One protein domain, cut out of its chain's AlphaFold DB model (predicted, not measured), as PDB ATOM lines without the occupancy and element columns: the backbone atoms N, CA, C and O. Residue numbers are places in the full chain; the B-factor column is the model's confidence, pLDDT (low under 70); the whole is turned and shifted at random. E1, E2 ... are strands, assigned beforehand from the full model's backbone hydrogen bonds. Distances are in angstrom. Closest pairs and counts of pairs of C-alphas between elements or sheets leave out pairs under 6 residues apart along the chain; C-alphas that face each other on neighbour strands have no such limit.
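AT A GLANCE: This is residues 175 to 226 of the 226 residues of the protein "Minor capsid protein" of Bacillus sp. JCM 19047 (UniProt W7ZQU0). What shape is it? With little regular structure, a looped head, residues 175 to 197, leads into a narrow ribbon of strands E1, E2 and E3. What is it made of? Of 52 printed residues, 20 are in these named strands, an all-strand class, in one antiparallel sheet in that order. It is a loose rod, 44 by 20 by 12 A, with radius of gyration of the C-alphas 14.0 A.

HOW THE PARTS SIT: Which strands pair? E1, residues 198 to 205, and E2, residues 210 to 217, form a hairpin; N 201 and O 214 are within hydrogen-bond range, 2.8 A. What follows? E3, residues 222 to 225, forms a hairpin with E2, N 211 and O 224 at 2.8 A, completing a meander, each strand the antiparallel neighbour of the one before.

IN THESE COORDINATES: Where does E1 begin? C-alpha 198 is at (161.214, 180.447, 195.519); E1 is 22.8 A long, E2 22.3 A. Where does E3 end? C-alpha 225 is at (141.698, 188.766, 186.508).

THE WHOLE: How large? The farthest C-alphas, of Ser 179 and Ser 207, are 44.5 A apart. Any cut? The printed part has no cut; residues 177 to 181 have pLDDT under 70.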
ATOM      1  N   THR A 175     167.290 175.026 197.370       77.69
ATOM      2  CA  THR A 175     168.164 174.853 196.210       77.69
ATOM      3  C   THR A 175     167.829 173.534 195.502       77.69
ATOM      4  O   THR A 175     167.708 172.493 196.150       77.69
ATOM      5  N   ALA A 176     167.655 173.540 194.177       72.56
ATOM      6  CA  ALA A 176     167.641 172.299 193.397       72.56
ATOM      7  C   ALA A 176     168.106 172.553 191.975       72.56
ATOM      8  O   ALA A 176     167.529 173.375 191.267       72.56
ATOM      9  N   ASP A 177     169.063 171.756 191.534       63.62
ATOM     10  CA  ASP A 177     169.376 171.612 190.123       63.62
ATOM     11  C   ASP A 177     168.682 170.362 189.544       63.62
ATOM     12  O   ASP A 177     168.059 169.565 190.261       63.62
ATOM     13  N   SER A 178     168.813 170.174 188.231       59.16
ATOM     14  CA  SER A 178     168.293 169.002 187.517       59.16
ATOM     15  C   SER A 178     168.890 167.669 187.995       59.16
ATOM     16  O   SER A 178     168.295 166.618 187.755       59.16
ATOM     17  N   SER A 179     170.030 167.693 188.693       65.00
ATOM     18  CA  SER A 179     170.714 166.515 189.232       65.00
ATOM     19  C   SER A 179     170.198 166.090 190.613       65.00
ATOM     20  O   SER A 179     170.243 164.906 190.940       65.00
ATOM     21  N   THR A 180     169.633 167.012 191.401       69.56
ATOM     22  CA  THR A 180     169.074 166.699 192.731       69.56
ATOM     23  C   THR A 180     167.807 165.838 192.682       69.56
ATOM     24  O   THR A 180     167.455 165.206 193.676       69.56
ATOM     25  N   GLY A 181     167.072 165.851 191.563       69.81
ATOM     26  CA  GLY A 181     165.759 165.202 191.441       69.81
ATOM     27  C   GLY A 181     164.663 165.805 192.334       69.81
ATOM     28  O   GLY A 181     163.569 165.246 192.422       69.81
ATOM     29  N   LEU A 182     164.932 166.937 192.998       76.19
ATOM     30  CA  LEU A 182     164.022 167.585 193.950       76.19
ATOM     31  C   LEU A 182     162.966 168.468 193.282       76.19
ATOM     32  O   LEU A 182     162.032 168.914 193.945       76.19
ATOM     33  N   THR A 183     163.106 168.764 191.993       79.62
ATOM     34  CA  THR A 183     162.169 169.599 191.242       79.62
ATOM     35  C   THR A 183     161.880 168.989 189.878       79.62
ATOM     36  O   THR A 183     162.740 168.356 189.267       79.62
ATOM     37  N   ARG A 184     160.642 169.165 189.410       78.25
ATOM     38  CA  ARG A 184     160.255 168.897 188.016       78.25
ATOM     39  C   ARG A 184     160.359 170.148 187.144       78.25
ATOM     40  O   ARG A 184     160.087 170.077 185.950       78.25
ATOM     41  N   ASP A 185     160.689 171.284 187.747       84.75
ATOM     42  CA  ASP A 185     160.867 172.547 187.056       84.75
ATOM     43  C   ASP A 185     162.206 172.538 186.312       84.75
ATOM     44  O   ASP A 185     163.234 172.230 186.917       84.75
ATOM     45  N   PRO A 186     162.227 172.842 185.005       82.62
ATOM     46  CA  PRO A 186     163.460 172.807 184.229       82.62
ATOM     47  C   PRO A 186     164.368 174.019 184.488       82.62
ATOM     48  O   PRO A 186     165.487 174.049 183.977       82.62
ATOM     49  N   ARG A 187     163.893 175.047 185.205       86.12
ATOM     50  CA  ARG A 187     164.656 176.280 185.436       86.12
ATOM     51  C   ARG A 187     165.708 176.048 186.539       86.12
ATOM     52  O   ARG A 187     165.354 175.506 187.586       86.12
ATOM     53  N   PRO A 188     166.979 176.437 186.322       80.56
ATOM     54  CA  PRO A 188     168.066 176.176 187.267       80.56
ATOM     55  C   PRO A 188     167.916 176.992 188.558       80.56
ATOM     56  O   PRO A 188     167.563 178.171 188.512       80.56
ATOM     57  N   ARG A 189     168.213 176.374 189.707       84.81
ATOM     58  CA  ARG A 189     168.192 177.020 191.030       84.81
ATOM     59  C   ARG A 189     169.504 176.753 191.749       84.81
ATOM     60  O   ARG A 189     169.592 175.871 192.606       84.81
ATOM     61  N   ASP A 190     170.515 177.494 191.319       82.25
ATOM     62  CA  ASP A 190     171.900 177.348 191.749       82.25
ATOM     63  C   ASP A 190     172.130 178.032 193.100       82.25
ATOM     64  O   ASP A 190     171.541 179.069 193.391       82.25
ATOM     65  N   SER A 191     172.980 177.445 193.944       85.00
ATOM     66  CA  SER A 191     173.278 177.996 195.271       85.00
ATOM     67  C   SER A 191     173.977 179.354 195.171       85.00
ATOM     68  O   SER A 191     174.939 179.499 194.421       85.00
ATOM     69  N   GLY A 192     173.530 180.323 195.972       85.06
ATOM     70  CA  GLY A 192     174.078 181.679 196.013       85.06
ATOM     71  C   GLY A 192     173.499 182.631 194.964       85.06
ATOM     72  O   GLY A 192     173.806 183.822 195.006       85.06
ATOM     73  N   GLU A 193     172.649 182.140 194.060       88.44
ATOM     74  CA  GLU A 193     171.929 182.964 193.092       88.44
ATOM     75  C   GLU A 193     170.553 183.363 193.619       88.44
ATOM     76  O   GLU A 193     169.948 182.670 194.433       88.44
ATOM     77  N   ILE A 194     169.981 184.450 193.091       88.44
ATOM     78  CA  ILE A 194     168.618 184.856 193.472       88.44
ATOM     79  C   ILE A 194     167.583 183.757 193.177       88.44
ATOM     80  O   ILE A 194     166.543 183.699 193.823       88.44
ATOM     81  N   THR A 195     167.861 182.870 192.218       88.31
ATOM     82  CA  THR A 195     166.995 181.744 191.853       88.31
ATOM     83  C   THR A 195     167.109 180.545 192.794       88.31
ATOM     84  O   THR A 195     166.332 179.604 192.633       88.31
ATOM     85  N   GLU A 196     168.018 180.563 193.778       86.88
ATOM     86  CA  GLU A 196     168.220 179.457 194.727       86.88
ATOM     87  C   GLU A 196     166.960 179.124 195.534       86.88
ATOM     88  O   GLU A 196     166.749 177.979 195.931       86.88
ATOM     89  N   ASP A 197     166.112 180.129 195.752       87.50
ATOM     90  CA  ASP A 197     164.888 180.060 196.536       87.50
ATOM     91  C   ASP A 197     163.666 180.400 195.659       87.50
ATOM     92  O   ASP A 197     163.774 181.009 194.592       87.50
ATOM     93  N   SER A 198     162.473 179.987 196.086       90.62
ATOM     94  CA  SER A 198     161.214 180.447 195.519       90.62
ATOM     95  C   SER A 198     160.097 180.451 196.555       90.62
ATOM     96  O   SER A 198     159.771 179.429 197.168       90.62
ATOM     97  N   TRP A 199     159.444 181.602 196.694       91.00
ATOM     98  CA  TRP A 199     158.204 181.742 197.449       91.00
ATOM     99  C   TRP A 199     157.311 182.829 196.842       91.00
ATOM    100  O   TRP A 199     157.729 183.640 196.014       91.00
ATOM    101  N   ASN A 200     156.029 182.792 197.205       93.12
ATOM    102  CA  ASN A 200     154.979 183.566 196.547       93.12
ATOM    103  C   ASN A 200     154.180 184.363 197.583       93.12
ATOM    104  O   ASN A 200     153.746 183.810 198.594       93.12
ATOM    105  N   VAL A 201     153.907 185.634 197.286       95.69
ATOM    106  CA  VAL A 201     152.891 186.445 197.969       95.69
ATOM    107  C   VAL A 201     151.647 186.498 197.094       95.69
ATOM    108  O   VAL A 201     151.676 187.033 195.986       95.69
ATOM    109  N   PHE A 202     150.538 185.972 197.611       96.56
ATOM    110  CA  PHE A 202     149.230 186.061 196.969       96.56
ATOM    111  C   PHE A 202     148.456 187.252 197.534       96.56
ATOM    112  O   PHE A 202     148.061 187.247 198.697       96.56
ATOM    113  N   THR A 203     148.202 188.261 196.703       97.19
ATOM    114  CA  THR A 203     147.361 189.411 197.061       97.19
ATOM    115  C   THR A 203     146.032 189.315 196.328       97.19
ATOM    116  O   THR A 203     146.001 189.371 195.100       97.19
ATOM    117  N   VAL A 204     144.925 189.195 197.062       97.25
ATOM    118  CA  VAL A 204     143.574 189.158 196.486       97.25
ATOM    119  C   VAL A 204     142.907 190.517 196.666       97.25
ATOM    120  O   VAL A 204     142.600 190.928 197.780       97.25
ATOM    121  N   ASN A 205     142.648 191.205 195.560       96.12
ATOM    122  CA  ASN A 205     141.877 192.438 195.525       96.12
ATOM    123  C   ASN A 205     140.455 192.135 195.036       96.12
ATOM    124  O   ASN A 205     140.201 192.058 193.831       96.12
ATOM    125  N   THR A 206     139.524 191.983 195.979       95.56
ATOM    126  CA  THR A 206     138.122 191.650 195.683       95.56
ATOM    127  C   THR A 206     137.360 192.789 195.014       95.56
ATOM    128  O   THR A 206     136.479 192.520 194.200       95.56
ATOM    129  N   SER A 207     137.745 194.044 195.265       93.94
ATOM    130  CA  SER A 207     137.118 195.224 194.650       93.94
ATOM    131  C   SER A 207     137.423 195.345 193.153       93.94
ATOM    132  O   SER A 207     136.519 195.561 192.352       93.94
ATOM    133  N   ASN A 208     138.680 195.112 192.759       96.12
ATOM    134  CA  ASN A 208     139.133 195.178 191.366       96.12
ATOM    135  C   ASN A 208     139.126 193.817 190.658       96.12
ATOM    136  O   ASN A 208     139.533 193.732 189.500       96.12
ATOM    137  N   ARG A 209     138.704 192.758 191.360       96.31
ATOM    138  CA  ARG A 209     138.681 191.366 190.886       96.31
ATOM    139  C   ARG A 209     140.016 190.913 190.285       96.31
ATOM    140  O   ARG A 209     140.089 190.406 189.164       96.31
ATOM    141  N   ARG A 210     141.096 191.131 191.041       97.44
ATOM    142  CA  ARG A 210     142.460 190.744 190.656       97.44
ATOM    143  C   ARG A 210     143.148 189.971 191.764       97.44
ATOM    144  O   ARG A 210     143.079 190.355 192.926       97.44
ATOM    145  N   MET A 211     143.849 188.912 191.388       97.44
ATOM    146  CA  MET A 211     144.801 188.222 192.246       97.44
ATOM    147  C   MET A 211     146.209 188.444 191.698       97.44
ATOM    148  O   MET A 211     146.474 188.144 190.535       97.44
ATOM    149  N   HIS A 212     147.094 188.981 192.528       97.50
ATOM    150  CA  HIS A 212     148.505 189.169 192.212       97.50
ATOM    151  C   HIS A 212     149.316 188.063 192.876       97.50
ATOM    152  O   HIS A 212     149.124 187.779 194.057       97.50
ATOM    153  N   LEU A 213     150.205 187.449 192.109       96.50
ATOM    154  CA  LEU A 213     151.228 186.528 192.573       96.50
ATOM    155  C   LEU A 213     152.551 187.259 192.423       96.50
ATOM    156  O   LEU A 213     153.082 187.327 191.314       96.50
ATOM    157  N   SER A 214     153.044 187.828 193.515       95.69
ATOM    158  CA  SER A 214     154.387 188.402 193.556       95.69
ATOM    159  C   SER A 214     155.365 187.308 193.949       95.69
ATOM    160  O   SER A 214     155.193 186.676 194.996       95.69
ATOM    161  N   ARG A 215     156.344 187.038 193.091       92.00
ATOM    162  CA  ARG A 215     157.282 185.928 193.248       92.00
ATOM    163  C   ARG A 215     158.648 186.453 193.645       92.00
ATOM    164  O   ARG A 215     159.165 187.390 193.046       92.00
ATOM    165  N   PHE A 216     159.233 185.805 194.639       91.75
ATOM    166  CA  PHE A 216     160.594 186.058 195.076       91.75
ATOM    167  C   PHE A 216     161.460 184.866 194.696       91.75
ATOM    168  O   PHE A 216     161.041 183.721 194.864       91.75
ATOM    169  N   GLY A 217     162.645 185.157 194.172       91.88
ATOM    170  CA  GLY A 217     163.574 184.169 193.642       91.88
ATOM    171  C   GLY A 217     163.157 183.605 192.283       91.88
ATOM    172  O   GLY A 217     162.834 184.368 191.372       91.88
ATOM    173  N   GLN A 218     163.179 182.281 192.107       90.50
ATOM    174  CA  GLN A 218     162.843 181.644 190.830       90.50
ATOM    175  C   GLN A 218     161.364 181.853 190.465       90.50
ATOM    176  O   GLN A 218     160.458 181.439 191.190       90.50
ATOM    177  N   GLY A 219     161.125 182.428 189.283       88.00
ATOM    178  CA  GLY A 219     159.792 182.639 188.720       88.00
ATOM    179  C   GLY A 219     159.609 184.053 188.178       88.00
ATOM    180  O   GLY A 219     160.566 184.790 187.957       88.00
ATOM    181  N   SER A 220     158.367 184.433 187.905       90.44
ATOM    182  CA  SER A 220     158.020 185.802 187.503       90.44
ATOM    183  C   SER A 220     156.659 186.177 188.053       90.44
ATOM    184  O   SER A 220     155.809 185.304 188.203       90.44
ATOM    185  N   ASP A 221     156.426 187.453 188.329       95.00
ATOM    186  CA  ASP A 221     155.133 187.919 188.823       95.00
ATOM    187  C   ASP A 221     153.983 187.580 187.866       95.00
ATOM    188  O   ASP A 221     154.149 187.501 186.644       95.00
ATOM    189  N   LYS A 222     152.783 187.393 188.423       94.50
ATOM    190  CA  LYS A 222     151.569 187.143 187.642       94.50
ATOM    191  C   LYS A 222     150.376 187.912 188.183       94.50
ATOM    192  O   LYS A 222     150.202 188.058 189.387       94.50
ATOM    193  N   VAL A 223     149.509 188.350 187.277       96.62
ATOM    194  CA  VAL A 223     148.209 188.934 187.615       96.62
ATOM    195  C   VAL A 223     147.113 188.102 186.968       96.62
ATOM    196  O   VAL A 223     147.162 187.810 185.774       96.62
ATOM    197  N   ILE A 224     146.121 187.716 187.763       95.44
ATOM    198  CA  ILE A 224     144.948 186.962 187.330       95.44
ATOM    199  C   ILE A 224     143.720 187.837 187.551       95.44
ATOM    200  O   ILE A 224     143.380 188.162 188.689       95.44
ATOM    201  N   SER A 225     143.047 188.196 186.461       95.56
ATOM    202  CA  SER A 225     141.698 188.766 186.508       95.56
ATOM    203  C   SER A 225     140.675 187.638 186.644       95.56
ATOM    204  O   SER A 225     140.842 186.587 186.014       95.56
ATOM    205  N   TYR A 226     139.631 187.843 187.447       92.81
ATOM    206  CA  TYR A 226     138.586 186.843 187.684       92.81
ATOM    207  C   TYR A 226     137.181 187.427 187.687       92.81
ATOM    208  O   TYR A 226     137.011 188.654 187.819       92.81
TER     209      TYR A 226